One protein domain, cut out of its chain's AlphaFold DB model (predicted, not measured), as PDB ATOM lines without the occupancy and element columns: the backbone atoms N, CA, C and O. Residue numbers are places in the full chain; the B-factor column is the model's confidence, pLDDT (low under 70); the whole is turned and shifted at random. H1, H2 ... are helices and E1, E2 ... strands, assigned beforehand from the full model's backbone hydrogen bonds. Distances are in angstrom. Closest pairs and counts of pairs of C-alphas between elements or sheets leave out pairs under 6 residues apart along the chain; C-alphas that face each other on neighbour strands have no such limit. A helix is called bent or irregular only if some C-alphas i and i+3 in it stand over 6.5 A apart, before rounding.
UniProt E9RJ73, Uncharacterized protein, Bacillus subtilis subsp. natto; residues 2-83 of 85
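What this domain is: This is residues 2 to 83 of the 85 residues of an uncharacterized protein of Bacillus subtilis subsp. natto (UniProt E9RJ73). One strongly twisted sheet of six strands forms a wall that curls round helix H2, and a shorter helix, H1, packs on the same face over E2; the other face bears no named helix. The 82 printed residues hold, in chain order, E1, E2, E3, H1, E4, H2, E5 and E6, a mixed class of helices and strands. The sheet runs E3, E2, E1, E4, E6, E5 and is mixed, with E1 and E4 its parallel pair. The whole is compact, with a radius of gyration of the C-alphas of 12.2 A and spans of 35 by 27 by 23 A.

How they stand to each other: E1, residues 3 to 7, E2, residues 11 to 16, and E3, residues 22 to 27, form a meander, each strand the antiparallel neighbour of the one before. E1 and E2 form a hairpin, with N 6 and O 12 at 2.8 A, and E2 and E3 form another, with N 13 and O 25 at 2.8 A. H1, residues 29 to 36, is on the sheet at a height of 8.8 A over the sheet; it lies over E2, running along the strands at 10 degrees to E2 on the local plane, and only just not over E1, on which 2 of its 8 C-alphas fall. Its closest C-alphas to E2 are those of Tyr 29 and Val 11, 6.0 A apart. E4, residues 41 to 47, is parallel to E1 at 24 degrees, with N 5 and O 43 at 2.8 A. E3, H1 and E4 form a split strand-helix-strand unit, two strands running the same way with others between them, here E2 and E1; its crossover is right-handed. H2, residues 48 to 58, is on the same face as H1. The two are close but not clearly touching, at a steep tilt of 56 degrees, with the C-alphas of Tyr 29 and Tyr 56 closest at 7.4 A. The closest C-alphas of H2 and E1 are those of Arg 53 and Leu 7, 6.7 A apart. E5, residues 63 to 69, completes a second split unit, E4, H2 and E5, also right-handed, with E6, residues 78 to 83, between its strands. E6 is antiparallel to E4, with N 44 and O 81 at 2.8 A, and forms a hairpin with E5, with N 82 and O 66 at 2.8 A. H1 has 2 of 4 O i to N i+4 pairs within hydrogen-bond range and 4 of 5 O i to N i+3 pairs; H2 has 1 of 7 and 6 of 8.

Where its parts are: E1 begins at C-alpha 3, (-17.489, -16.953, 46.500). E4 is 20.1 A long, H2 16.5 A and E5 16.4 A. H1 and H2 are irregular: C-alphas 30 and 33 are 7.2 A apart, and C-alphas 49 and 52 are 8.1 A apart. E6 ends at C-alpha 83, (-7.284, -17.189, 47.452).

The domain as a whole: The C-alphas farthest apart, those of Thr 18 and Thr 73, are 35.0 A from each other. The printed part has no cut and no long link. Its mean pLDDT is 94.1, and no printed residue is under 70.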
ATOM      1  N   MET A   2     -18.017 -14.791  50.748       86.06
ATOM      2  CA  MET A   2     -16.946 -15.466  50.006       86.06
ATOM      3  C   MET A   2     -17.543 -16.318  48.881       86.06
ATOM      4  O   MET A   2     -18.427 -17.136  49.134       86.06
ATOM      5  N   ILE A   3     -17.067 -16.135  47.648       93.62
ATOM      6  CA  ILE A   3     -17.489 -16.953  46.500       93.62
ATOM      7  C   ILE A   3     -16.756 -18.293  46.558       93.62
ATOM      8  O   ILE A   3     -15.538 -18.322  46.733       93.62
ATOM      9  N   LEU A   4     -17.476 -19.400  46.372       95.12
ATOM     10  CA  LEU A   4     -16.858 -20.714  46.205       95.12
ATOM     11  C   LEU A   4     -16.759 -21.066  44.722       95.12
ATOM     12  O   LEU A   4     -17.724 -20.953  43.971       95.12
ATOM     13  N   VAL A   5     -15.577 -21.502  44.308       96.69
ATOM     14  CA  VAL A   5     -15.233 -21.852  42.935       96.69
ATOM     15  C   VAL A   5     -14.750 -23.295  42.921       96.69
ATOM     16  O   VAL A   5     -13.666 -23.615  43.402       96.69
ATOM     17  N   ARG A   6     -15.560 -24.179  42.349       96.94
ATOM     18  CA  ARG A   6     -15.222 -25.580  42.125       96.94
ATOM     19  C   ARG A   6     -14.673 -25.748  40.707       96.94
ATOM     20  O   ARG A   6     -15.366 -25.463  39.730       96.94
ATOM     21  N   LEU A   7     -13.415 -26.175  40.608       96.06
ATOM     22  CA  LEU A   7     -12.669 -26.338  39.361       96.06
ATOM     23  C   LEU A   7     -12.627 -27.815  38.960       96.06
ATOM     24  O   LEU A   7     -11.782 -28.567  39.438       96.06
ATOM     25  N   ASP A   8     -13.528 -28.209  38.063       93.31
ATOM     26  CA  ASP A   8     -13.598 -29.553  37.481       93.31
ATOM     27  C   ASP A   8     -13.339 -29.485  35.966       93.31
ATOM     28  O   ASP A   8     -12.577 -28.644  35.477       93.31
ATOM     29  N   ASN A   9     -13.980 -30.349  35.176       90.56
ATOM     30  CA  ASN A   9     -14.006 -30.210  33.716       90.56
ATOM     31  C   ASN A   9     -14.715 -28.918  33.273       90.56
ATOM     32  O   ASN A   9     -14.313 -28.294  32.289       90.56
ATOM     33  N   SER A  10     -15.719 -28.489  34.035       91.81
ATOM     34  CA  SER A  10     -16.326 -27.160  33.994       91.81
ATOM     35  C   SER A  10     -16.086 -26.437  35.321       91.81
ATOM     36  O   SER A  10     -15.619 -27.030  36.296       91.81
ATOM     37  N   VAL A  11     -16.376 -25.139  35.358       94.50
ATOM     38  CA  VAL A  11     -16.321 -24.360  36.595       94.50
ATOM     39  C   VAL A  11     -17.720 -24.321  37.189       94.50
ATOM     40  O   VAL A  11     -18.669 -23.937  36.509       94.50
ATOM     41  N   THR A  12     -17.851 -24.666  38.464       96.44
ATOM     42  CA  THR A  12     -19.069 -24.389  39.233       96.44
ATOM     43  C   THR A  12     -18.792 -23.275  40.229       96.44
ATOM     44  O   THR A  12     -17.828 -23.337  40.984       96.44
ATOM     45  N   ILE A  13     -19.627 -22.244  40.225       95.38
ATOM     46  CA  ILE A  13     -19.473 -21.052  41.056       95.38
ATOM     47  C   ILE A  13     -20.686 -20.956  41.967       95.38
ATOM     48  O   ILE A  13     -21.820 -20.914  41.492       95.38
ATOM     49  N   TYR A  14     -20.443 -20.896  43.268       94.12
ATOM     50  CA  TYR A  14     -21.457 -20.620  44.270       94.12
ATOM     51  C   TYR A  14     -21.298 -19.187  44.773       94.12
ATOM     52  O   TYR A  14     -20.278 -18.833  45.371       94.12
ATOM     53  N   LYS A  15     -22.315 -18.364  44.512       92.00
ATOM     54  CA  LYS A  15     -22.401 -16.976  44.971       92.00
ATOM     55  C   LYS A  15     -23.430 -16.885  46.103       92.00
ATOM     56  O   LYS A  15     -24.622 -16.992  45.805       92.00
ATOM     57  N   PRO A  16     -23.017 -16.710  47.368       88.38
ATOM     58  CA  PRO A  16     -23.965 -16.525  48.465       88.38
ATOM     59  C   PRO A  16     -24.753 -15.218  48.282       88.38
ATOM     60  O   PRO A  16     -24.173 -14.200  47.911       88.38
ATOM     61  N   ILE A  17     -26.065 -15.268  48.521       86.12
ATOM     62  CA  ILE A  17     -26.996 -14.122  48.498       86.12
ATOM     63  C   ILE A  17     -27.433 -13.779  49.926       86.12
ATOM     64  O   ILE A  17     -27.542 -12.608  50.273       86.12
ATOM     65  N   THR A  18     -27.632 -14.794  50.769       85.06
ATOM     66  CA  THR A  18     -27.827 -14.656  52.220       85.06
ATOM     67  C   THR A  18     -26.895 -15.629  52.954       85.06
ATOM     68  O   THR A  18     -26.028 -16.243  52.326       85.06
ATOM     69  N   ALA A  19     -27.029 -15.761  54.278       79.06
ATOM     70  CA  ALA A  19     -26.291 -16.767  55.045       79.06
ATOM     71  C   ALA A  19     -26.630 -18.201  54.588       79.06
ATOM     72  O   ALA A  19     -25.730 -19.022  54.432       79.06
ATOM     73  N   ASP A  20     -27.907 -18.449  54.285       81.38
ATOM     74  CA  ASP A  20     -28.435 -19.789  53.995       81.38
ATOM     75  C   ASP A  20     -28.811 -20.004  52.523       81.38
ATOM     76  O   ASP A  20     -29.210 -21.098  52.129       81.38
ATOM     77  N   SER A  21     -28.703 -18.970  51.685       86.69
ATOM     78  CA  SER A  21     -29.064 -19.051  50.270       86.69
ATOM     79  C   SER A  21     -27.974 -18.510  49.358       86.69
ATOM     80  O   SER A  21     -27.229 -17.582  49.687       86.69
ATOM     81  N   GLY A  22     -27.902 -19.074  48.160       89.25
ATOM     82  CA  GLY A  22     -26.970 -18.640  47.140       89.25
ATOM     83  C   GLY A  22     -27.344 -19.166  45.769       89.25
ATOM     84  O   GLY A  22     -28.195 -20.038  45.610       89.25
ATOM     85  N   ARG A  23     -26.683 -18.616  44.758       92.00
ATOM     86  CA  ARG A  23     -26.844 -19.017  43.366       92.00
ATOM     87  C   ARG A  23     -25.705 -19.940  42.959       92.00
ATOM     88  O   ARG A  23     -24.538 -19.581  43.112       92.00
ATOM     89  N   ILE A  24     -26.052 -21.086  42.381       93.75
ATOM     90  CA  ILE A  24     -25.103 -21.997  41.734       93.75
ATOM     91  C   ILE A  24     -25.088 -21.693  40.236       93.75
ATOM     92  O   ILE A  24     -26.136 -21.583  39.602       93.75
ATOM     93  N   ILE A  25     -23.894 -21.531  39.672       94.88
ATOM     94  CA  ILE A  25     -23.680 -21.243  38.256       94.88
ATOM     95  C   ILE A  25     -22.671 -22.249  37.715       94.88
ATOM     96  O   ILE A  25     -21.520 -22.265  38.151       94.88
ATOM     97  N   SER A  26     -23.077 -23.059  36.743       94.50
ATOM     98  CA  SER A  26     -22.148 -23.851  35.937       94.50
ATOM     99  C   SER A  26     -21.698 -23.020  34.741       94.50
ATOM    100  O   SER A  26     -22.521 -22.502  33.992       94.50
ATOM    101  N   SER A  27     -20.390 -22.867  34.583       93.12
ATOM    102  CA  SER A  27     -19.785 -21.951  33.622       93.12
ATOM    103  C   SER A  27     -18.541 -22.559  32.974       93.12
ATOM    104  O   SER A  27     -17.940 -23.518  33.477       93.12
ATOM    105  N   ARG A  28     -18.140 -22.019  31.820       93.88
ATOM    106  CA  ARG A  28     -16.868 -22.390  31.187       93.88
ATOM    107  C   ARG A  28     -15.739 -21.586  31.827       93.88
ATOM    108  O   ARG A  28     -15.927 -20.468  32.291       93.88
ATOM    109  N   TYR A  29     -14.520 -22.116  31.770       93.19
ATOM    110  CA  TYR A  29     -13.333 -21.439  32.312       93.19
ATOM    111  C   TYR A  29     -13.088 -20.042  31.724       93.19
ATOM    112  O   TYR A  29     -12.594 -19.167  32.428       93.19
ATOM    113  N   LYS A  30     -13.438 -19.821  30.450       92.56
ATOM    114  CA  LYS A  30     -13.277 -18.517  29.788       92.56
ATOM    115  C   LYS A  30     -14.158 -17.413  30.391       92.56
ATOM    116  O   LYS A  30     -13.808 -16.248  30.273       92.56
ATOM    117  N   ASP A  31     -15.252 -17.787  31.053       93.56
ATOM    118  CA  ASP A  31     -16.239 -16.864  31.623       93.56
ATOM    119  C   ASP A  31     -15.979 -16.619  33.129       93.56
ATOM    120  O   ASP A  31     -16.628 -15.790  33.765       93.56
ATOM    121  N   LEU A  32     -14.977 -17.302  33.705       92.31
ATOM    122  CA  LEU A  32     -14.519 -17.120  35.085       92.31
ATOM    123  C   LEU A  32     -14.183 -15.655  35.449       92.31
ATOM    124  O   LEU A  32     -14.600 -15.243  36.533       92.31
ATOM    125  N   PRO A  33     -13.503 -14.850  34.595       94.38
ATOM    126  CA  PRO A  33     -13.206 -13.454  34.917       94.38
ATOM    127  C   PRO A  33     -14.466 -12.647  35.259       94.38
ATOM    128  O   PRO A  33     -14.518 -12.011  36.308       94.38
ATOM    129  N   ALA A  34     -15.516 -12.750  34.436       94.06
ATOM    130  CA  ALA A  34     -16.762 -12.005  34.623       94.06
ATOM    131  C   ALA A  34     -17.495 -12.400  35.915       94.06
ATOM    132  O   ALA A  34     -18.185 -11.600  36.542       94.06
ATOM    133  N   HIS A  35     -17.351 -13.651  36.354       92.81
ATOM    134  CA  HIS A  35     -17.985 -14.093  37.590       92.81
ATOM    135  C   HIS A  35     -17.241 -13.655  38.855       92.81
ATOM    136  O   HIS A  35     -17.890 -13.584  39.903       92.81
ATOM    137  N   LEU A  36     -15.938 -13.377  38.763       93.06
ATOM    138  CA  LEU A  36     -15.061 -13.069  39.896       93.06
ATOM    139  C   LEU A  36     -14.585 -11.609  39.934       93.06
ATOM    140  O   LEU A  36     -13.832 -11.256  40.833       93.06
ATOM    141  N   GLU A  37     -15.021 -10.763  39.001       89.50
ATOM    142  CA  GLU A  37     -14.568  -9.370  38.866       89.50
ATOM    143  C   GLU A  37     -14.666  -8.562  40.171       89.50
ATOM    144  O   GLU A  37     -13.717  -7.879  40.545       89.50
ATOM    145  N   ALA A  38     -15.776  -8.707  40.900       88.25
ATOM    146  CA  ALA A  38     -16.025  -8.013  42.165       88.25
ATOM    147  C   ALA A  38     -15.520  -8.768  43.413       88.25
ATOM    148  O   ALA A  38     -15.777  -8.339  44.536       88.25
ATOM    149  N   ALA A  39     -14.861  -9.920  43.252       92.31
ATOM    150  CA  ALA A  39     -14.412 -10.732  44.378       92.31
ATOM    151  C   ALA A  39     -12.992 -10.345  44.807       92.31
ATOM    152  O   ALA A  39     -12.052 -10.441  44.021       92.31
ATOM    153  N   SER A  40     -12.827  -9.964  46.073       93.56
ATOM    154  CA  SER A  40     -11.512  -9.794  46.706       93.56
ATOM    155  C   SER A  40     -10.957 -11.105  47.267       93.56
ATOM    156  O   SER A  40      -9.747 -11.280  47.360       93.56
ATOM    157  N   GLU A  41     -11.830 -12.052  47.613       95.62
ATOM    158  CA  GLU A  41     -11.458 -13.350  48.170       95.62
ATOM    159  C   GLU A  41     -12.401 -14.449  47.672       95.62
ATOM    160  O   GLU A  41     -13.619 -14.258  47.554       95.62
ATOM    161  N   ILE A  42     -11.829 -15.613  47.372       96.81
ATOM    162  CA  ILE A  42     -12.546 -16.784  46.881       96.81
ATOM    163  C   ILE A  42     -12.059 -18.053  47.579       96.81
ATOM    164  O   ILE A  42     -10.888 -18.189  47.934       96.81
ATOM    165  N   LYS A  43     -12.953 -19.029  47.701       97.69
ATOM    166  CA  LYS A  43     -12.620 -20.390  48.118       97.69
ATOM    167  C   LYS A  43     -12.573 -21.290  46.899       97.69
ATOM    168  O   LYS A  43     -13.585 -21.473  46.231       97.69
ATOM    169  N   VAL A  44     -11.418 -21.872  46.626       97.56
ATOM    170  CA  VAL A  44     -11.205 -22.770  45.494       97.56
ATOM    171  C   VAL A  44     -11.251 -24.216  45.971       97.56
ATOM    172  O   VAL A  44     -10.598 -24.578  46.948       97.56
ATOM    173  N   ASP A  45     -12.024 -25.041  45.274       97.75
ATOM    174  CA  ASP A  45     -12.129 -26.483  45.490       97.75
ATOM    175  C   ASP A  45     -11.789 -27.206  44.177       97.75
ATOM    176  O   ASP A  45     -12.418 -26.951  43.149       97.75
ATOM    177  N   TYR A  46     -10.814 -28.114  44.179       97.12
ATOM    178  CA  TYR A  46     -10.357 -28.798  42.963       97.12
ATOM    179  C   TYR A  46      -9.848 -30.225  43.244       97.12
ATOM    180  O   TYR A  46      -9.290 -30.469  44.315       97.12
ATOM    181  N   PRO A  47      -9.984 -31.180  42.302       97.31
ATOM    182  CA  PRO A  47      -9.320 -32.482  42.400       97.31
ATOM    183  C   PRO A  47      -7.796 -32.350  42.298       97.31
ATOM    184  O   PRO A  47      -7.308 -31.598  41.451       97.31
ATOM    185  N   PHE A  48      -7.028 -33.116  43.074       94.56
ATOM    186  CA  PHE A  48      -5.560 -33.107  43.035       94.56
ATOM    187  C   PHE A  48      -5.002 -33.292  41.619       94.56
ATOM    188  O   PHE A  48      -4.182 -32.486  41.164       94.56
ATOM    189  N   GLY A  49      -5.540 -34.254  40.860       94.81
ATOM    190  CA  GLY A  49      -5.151 -34.510  39.468       94.81
ATOM    191  C   GLY A  49      -5.422 -33.343  38.504       94.81
ATOM    192  O   GLY A  49      -4.936 -33.332  37.373       94.81
ATOM    193  N   MET A  50      -6.170 -32.325  38.937       94.81
ATOM    194  CA  MET A  50      -6.505 -31.130  38.162       94.81
ATOM    195  C   MET A  50      -5.826 -29.853  38.670       94.81
ATOM    196  O   MET A  50      -6.202 -28.765  38.235       94.81
ATOM    197  N   LYS A  51      -4.774 -29.947  39.497       92.94
ATOM    198  CA  LYS A  51      -4.011 -28.790  40.022       92.94
ATOM    199  C   LYS A  51      -3.647 -27.739  38.961       92.94
ATOM    200  O   LYS A  51      -3.677 -26.545  39.234       92.94
ATOM    201  N   LYS A  52      -3.386 -28.149  37.713       93.94
ATOM    202  CA  LYS A  52      -3.116 -27.239  36.578       93.94
ATOM    203  C   LYS A  52      -4.221 -26.204  36.309       93.94
ATOM    204  O   LYS A  52      -3.944 -25.178  35.694       93.94
ATOM    205  N   ARG A  53      -5.462 -26.458  36.745       93.38
ATOM    206  CA  ARG A  53      -6.602 -25.537  36.609       93.38
ATOM    207  C   ARG A  53      -6.504 -24.329  37.545       93.38
ATOM    208  O   ARG A  53      -7.100 -23.300  37.244       93.38
ATOM    209  N   LEU A  54      -5.692 -24.392  38.600       95.94
ATOM    210  CA  LEU A  54      -5.413 -23.231  39.452       95.94
ATOM    211  C   LEU A  54      -4.778 -22.072  38.675       95.94
ATOM    212  O   LEU A  54      -5.032 -20.916  38.994       95.94
ATOM    213  N   ARG A  55      -4.072 -22.358  37.569       95.31
ATOM    214  CA  ARG A  55      -3.507 -21.327  36.682       95.31
ATOM    215  C   ARG A  55      -4.548 -20.345  36.145       95.31
ATOM    216  O   ARG A  55      -4.199 -19.219  35.810       95.31
ATOM    217  N   TYR A  56      -5.815 -20.750  36.023       94.25
ATOM    218  CA  TYR A  56      -6.878 -19.823  35.623       94.25
ATOM    219  C   TYR A  56      -7.175 -18.804  36.722       94.25
ATOM    220  O   TYR A  56      -7.423 -17.652  36.403       94.25
ATOM    221  N   VAL A  57      -7.109 -19.208  37.992       95.50
ATOM    222  CA  VAL A  57      -7.294 -18.324  39.150       95.50
ATOM    223  C   VAL A  57      -6.089 -17.391  39.309       95.50
ATOM    224  O   VAL A  57      -6.270 -16.184  39.440       95.50
ATOM    225  N   GLU A  58      -4.868 -17.919  39.177       95.88
ATOM    226  CA  GLU A  58      -3.622 -17.133  39.208       95.88
ATOM    227  C   GLU A  58      -3.607 -16.027  38.142       95.88
ATOM    228  O   GLU A  58      -3.282 -14.877  38.430       95.88
ATOM    229  N   LYS A  59      -4.021 -16.347  36.908       95.56
ATOM    230  CA  LYS A  59      -4.110 -15.378  35.800       95.56
ATOM    231  C   LYS A  59      -5.085 -14.229  36.059       95.56
ATOM    232  O   LYS A  59      -4.961 -13.190  35.421       95.56
ATOM    233  N   LEU A  60      -6.044 -14.404  36.968       94.75
ATOM    234  CA  LEU A  60      -6.980 -13.353  37.381       94.75
ATOM    235  C   LEU A  60      -6.408 -12.445  38.484       94.75
ATOM    236  O   LEU A  60      -7.082 -11.507  38.915       94.75
ATOM    237  N   GLY A  61      -5.171 -12.705  38.921       95.75
ATOM    238  CA  GLY A  61      -4.451 -11.927  39.928       95.75
ATOM    239  C   GLY A  61      -4.624 -12.436  41.357       95.75
ATOM    240  O   GLY A  61      -4.008 -11.885  42.263       95.75
ATOM    241  N   PHE A  62      -5.414 -13.488  41.571       97.06
ATOM    242  CA  PHE A  62      -5.558 -14.093  42.888       97.06
ATOM    243  C   PHE A  62      -4.281 -14.831  43.292       97.06
ATOM    244  O   PHE A  62      -3.644 -15.509  42.483       97.06
ATOM    245  N   ARG A  63      -3.951 -14.761  44.578       97.56
ATOM    246  CA  ARG A  63      -2.830 -15.464  45.200       97.56
ATOM    247  C   ARG A  63      -3.340 -16.381  46.297       97.56
ATOM    248  O   ARG A  63      -4.298 -16.048  46.994       97.56
ATOM    249  N   LEU A  64      -2.697 -17.536  46.445       97.69
ATOM    250  CA  LEU A  64      -2.995 -18.464  47.528       97.69
ATOM    251  C   LEU A  64      -2.721 -17.775  48.870       97.69
ATOM    252  O   LEU A  64      -1.601 -17.334  49.120       97.69
ATOM    253  N   LYS A  65      -3.745 -17.706  49.716       97.62
ATOM    254  CA  LYS A  65      -3.666 -17.154  51.071       97.62
ATOM    255  C   LYS A  65      -3.558 -18.264  52.108       97.62
ATOM    256  O   LYS A  65      -2.723 -18.193  53.001       97.62
ATOM    257  N   GLU A  66      -4.383 -19.300  51.969       97.50
ATOM    258  CA  GLU A  66      -4.472 -20.386  52.943       97.50
ATOM    259  C   GLU A  66      -4.874 -21.703  52.269       97.50
ATOM    260  O   GLU A  66      -5.707 -21.727  51.360       97.50
ATOM    261  N   THR A  67      -4.310 -22.821  52.730       97.50
ATOM    262  CA  THR A  67      -4.764 -24.164  52.344       97.50
ATOM    263  C   THR A  67      -5.578 -24.762  53.482       97.50
ATOM    264  O   THR A  67      -5.030 -25.104  54.521       97.50
ATOM    265  N   LEU A  68      -6.888 -24.902  53.272       97.00
ATOM    266  CA  LEU A  68      -7.818 -25.442  54.269       97.00
ATOM    267  C   LEU A  68      -7.760 -26.967  54.345       97.00
ATOM    268  O   LEU A  68      -8.025 -27.561  55.384       97.00
ATOM    269  N   HIS A  69      -7.507 -27.611  53.207       97.31
ATOM    270  CA  HIS A  69      -7.420 -29.059  53.115       97.31
ATOM    271  C   HIS A  69      -6.576 -29.449  51.907       97.31
ATOM    272  O   HIS A  69      -6.809 -28.938  50.804       97.31
ATOM    273  N   PHE A  70      -5.626 -30.353  52.126       96.25
ATOM    274  CA  PHE A  70      -4.783 -30.919  51.087       96.25
ATOM    275  C   PHE A  70      -4.801 -32.445  51.168       96.25
ATOM    276  O   PHE A  70      -4.592 -33.000  52.244       96.25
ATOM    277  N   ASP A  71      -5.066 -33.092  50.040       96.00
ATOM    278  CA  ASP A  71      -5.109 -34.539  49.875       96.00
ATOM    279  C   ASP A  71      -4.646 -34.891  48.451       96.00
ATOM    280  O   ASP A  71      -5.250 -34.470  47.456       96.00
ATOM    281  N   ASP A  72      -3.548 -35.638  48.364       95.56
ATOM    282  CA  ASP A  72      -2.911 -36.108  47.133       95.56
ATOM    283  C   ASP A  72      -2.952 -37.637  46.970       95.56
ATOM    284  O   ASP A  72      -2.339 -38.179  46.049       95.56
ATOM    285  N   THR A  73      -3.729 -38.330  47.808       96.69
ATOM    286  CA  THR A  73      -3.818 -39.800  47.821       96.69
ATOM    287  C   THR A  73      -4.369 -40.387  46.521       96.69
ATOM    288  O   THR A  73      -3.977 -41.484  46.121       96.69
ATOM    289  N   ALA A  74      -5.262 -39.668  45.834       95.38
ATOM    290  CA  ALA A  74      -5.831 -40.078  44.557       95.38
ATOM    291  C   ALA A  74      -6.108 -38.877  43.631       95.38
ATOM    292  O   ALA A  74      -6.325 -37.754  44.090       95.38
ATOM    293  N   PRO A  75      -6.196 -39.081  42.300       92.25
ATOM    294  CA  PRO A  75      -6.463 -37.992  41.355       92.25
ATOM    295  C   PRO A  75      -7.772 -37.228  41.606       92.25
ATOM    296  O   PRO A  75      -7.871 -36.052  41.247       92.25
ATOM    297  N   TYR A  76      -8.770 -37.889  42.200       92.31
ATOM    298  CA  TYR A  76     -10.078 -37.319  42.528       92.31
ATOM    299  C   TYR A  76     -10.153 -36.713  43.939       92.31
ATOM    300  O   TYR A  76     -11.141 -36.036  44.240       92.31
ATOM    301  N   SER A  77      -9.133 -36.917  44.780       95.81
ATOM    302  CA  SER A  77      -9.049 -36.328  46.118       95.81
ATOM    303  C   SER A  77      -9.135 -34.807  46.036       95.81
ATOM    304  O   SER A  77      -8.547 -34.181  45.148       95.81
ATOM    305  N   ARG A  78      -9.950 -34.198  46.902       96.06
ATOM    306  CA  ARG A  78     -10.347 -32.788  46.785       96.06
ATOM    307  C   ARG A  78      -9.477 -31.914  47.669       96.06
ATOM    308  O   ARG A  78      -9.464 -32.069  48.879       96.06
ATOM    309  N   ASN A  79      -8.862 -30.909  47.070       97.62
ATOM    310  CA  ASN A  79      -8.127 -29.869  47.769       97.62
ATOM    311  C   ASN A  79      -9.003 -28.630  47.931       97.62
ATOM    312  O   ASN A  79      -9.761 -28.279  47.024       97.62
ATOM    313  N   ARG A  80      -8.890 -27.949  49.074       97.94
ATOM    314  CA  ARG A  80      -9.640 -26.723  49.378       97.94
ATOM    315  C   ARG A  80      -8.690 -25.626  49.833       97.94
ATOM    316  O   ARG A  80      -7.892 -25.828  50.744       97.94
ATOM    317  N   GLN A  81      -8.795 -24.459  49.210       98.06
ATOM    318  CA  GLN A  81      -7.891 -23.330  49.419       98.06
ATOM    319  C   GLN A  81      -8.656 -22.008  49.444       98.06
ATOM    320  O   GLN A  81      -9.700 -21.887  48.805       98.06
ATOM    321  N   ILE A  82      -8.121 -21.012  50.141       97.81
ATOM    322  CA  ILE A  82      -8.572 -19.620  50.092       97.81
ATOM    323  C   ILE A  82      -7.557 -18.821  49.281       97.81
ATOM    324  O   ILE A  82      -6.347 -18.928  49.492       97.81
ATOM    325  N   TRP A  83      -8.064 -18.026  48.348       97.75
ATOM    326  CA  TRP A  83      -7.284 -17.189  47.452       97.75
ATOM    327  C   TRP A  83      -7.781 -15.746  47.530       97.75
ATOM    328  O   TRP A  83      -8.988 -15.517  47.522       97.75
TER     329      TRP A  83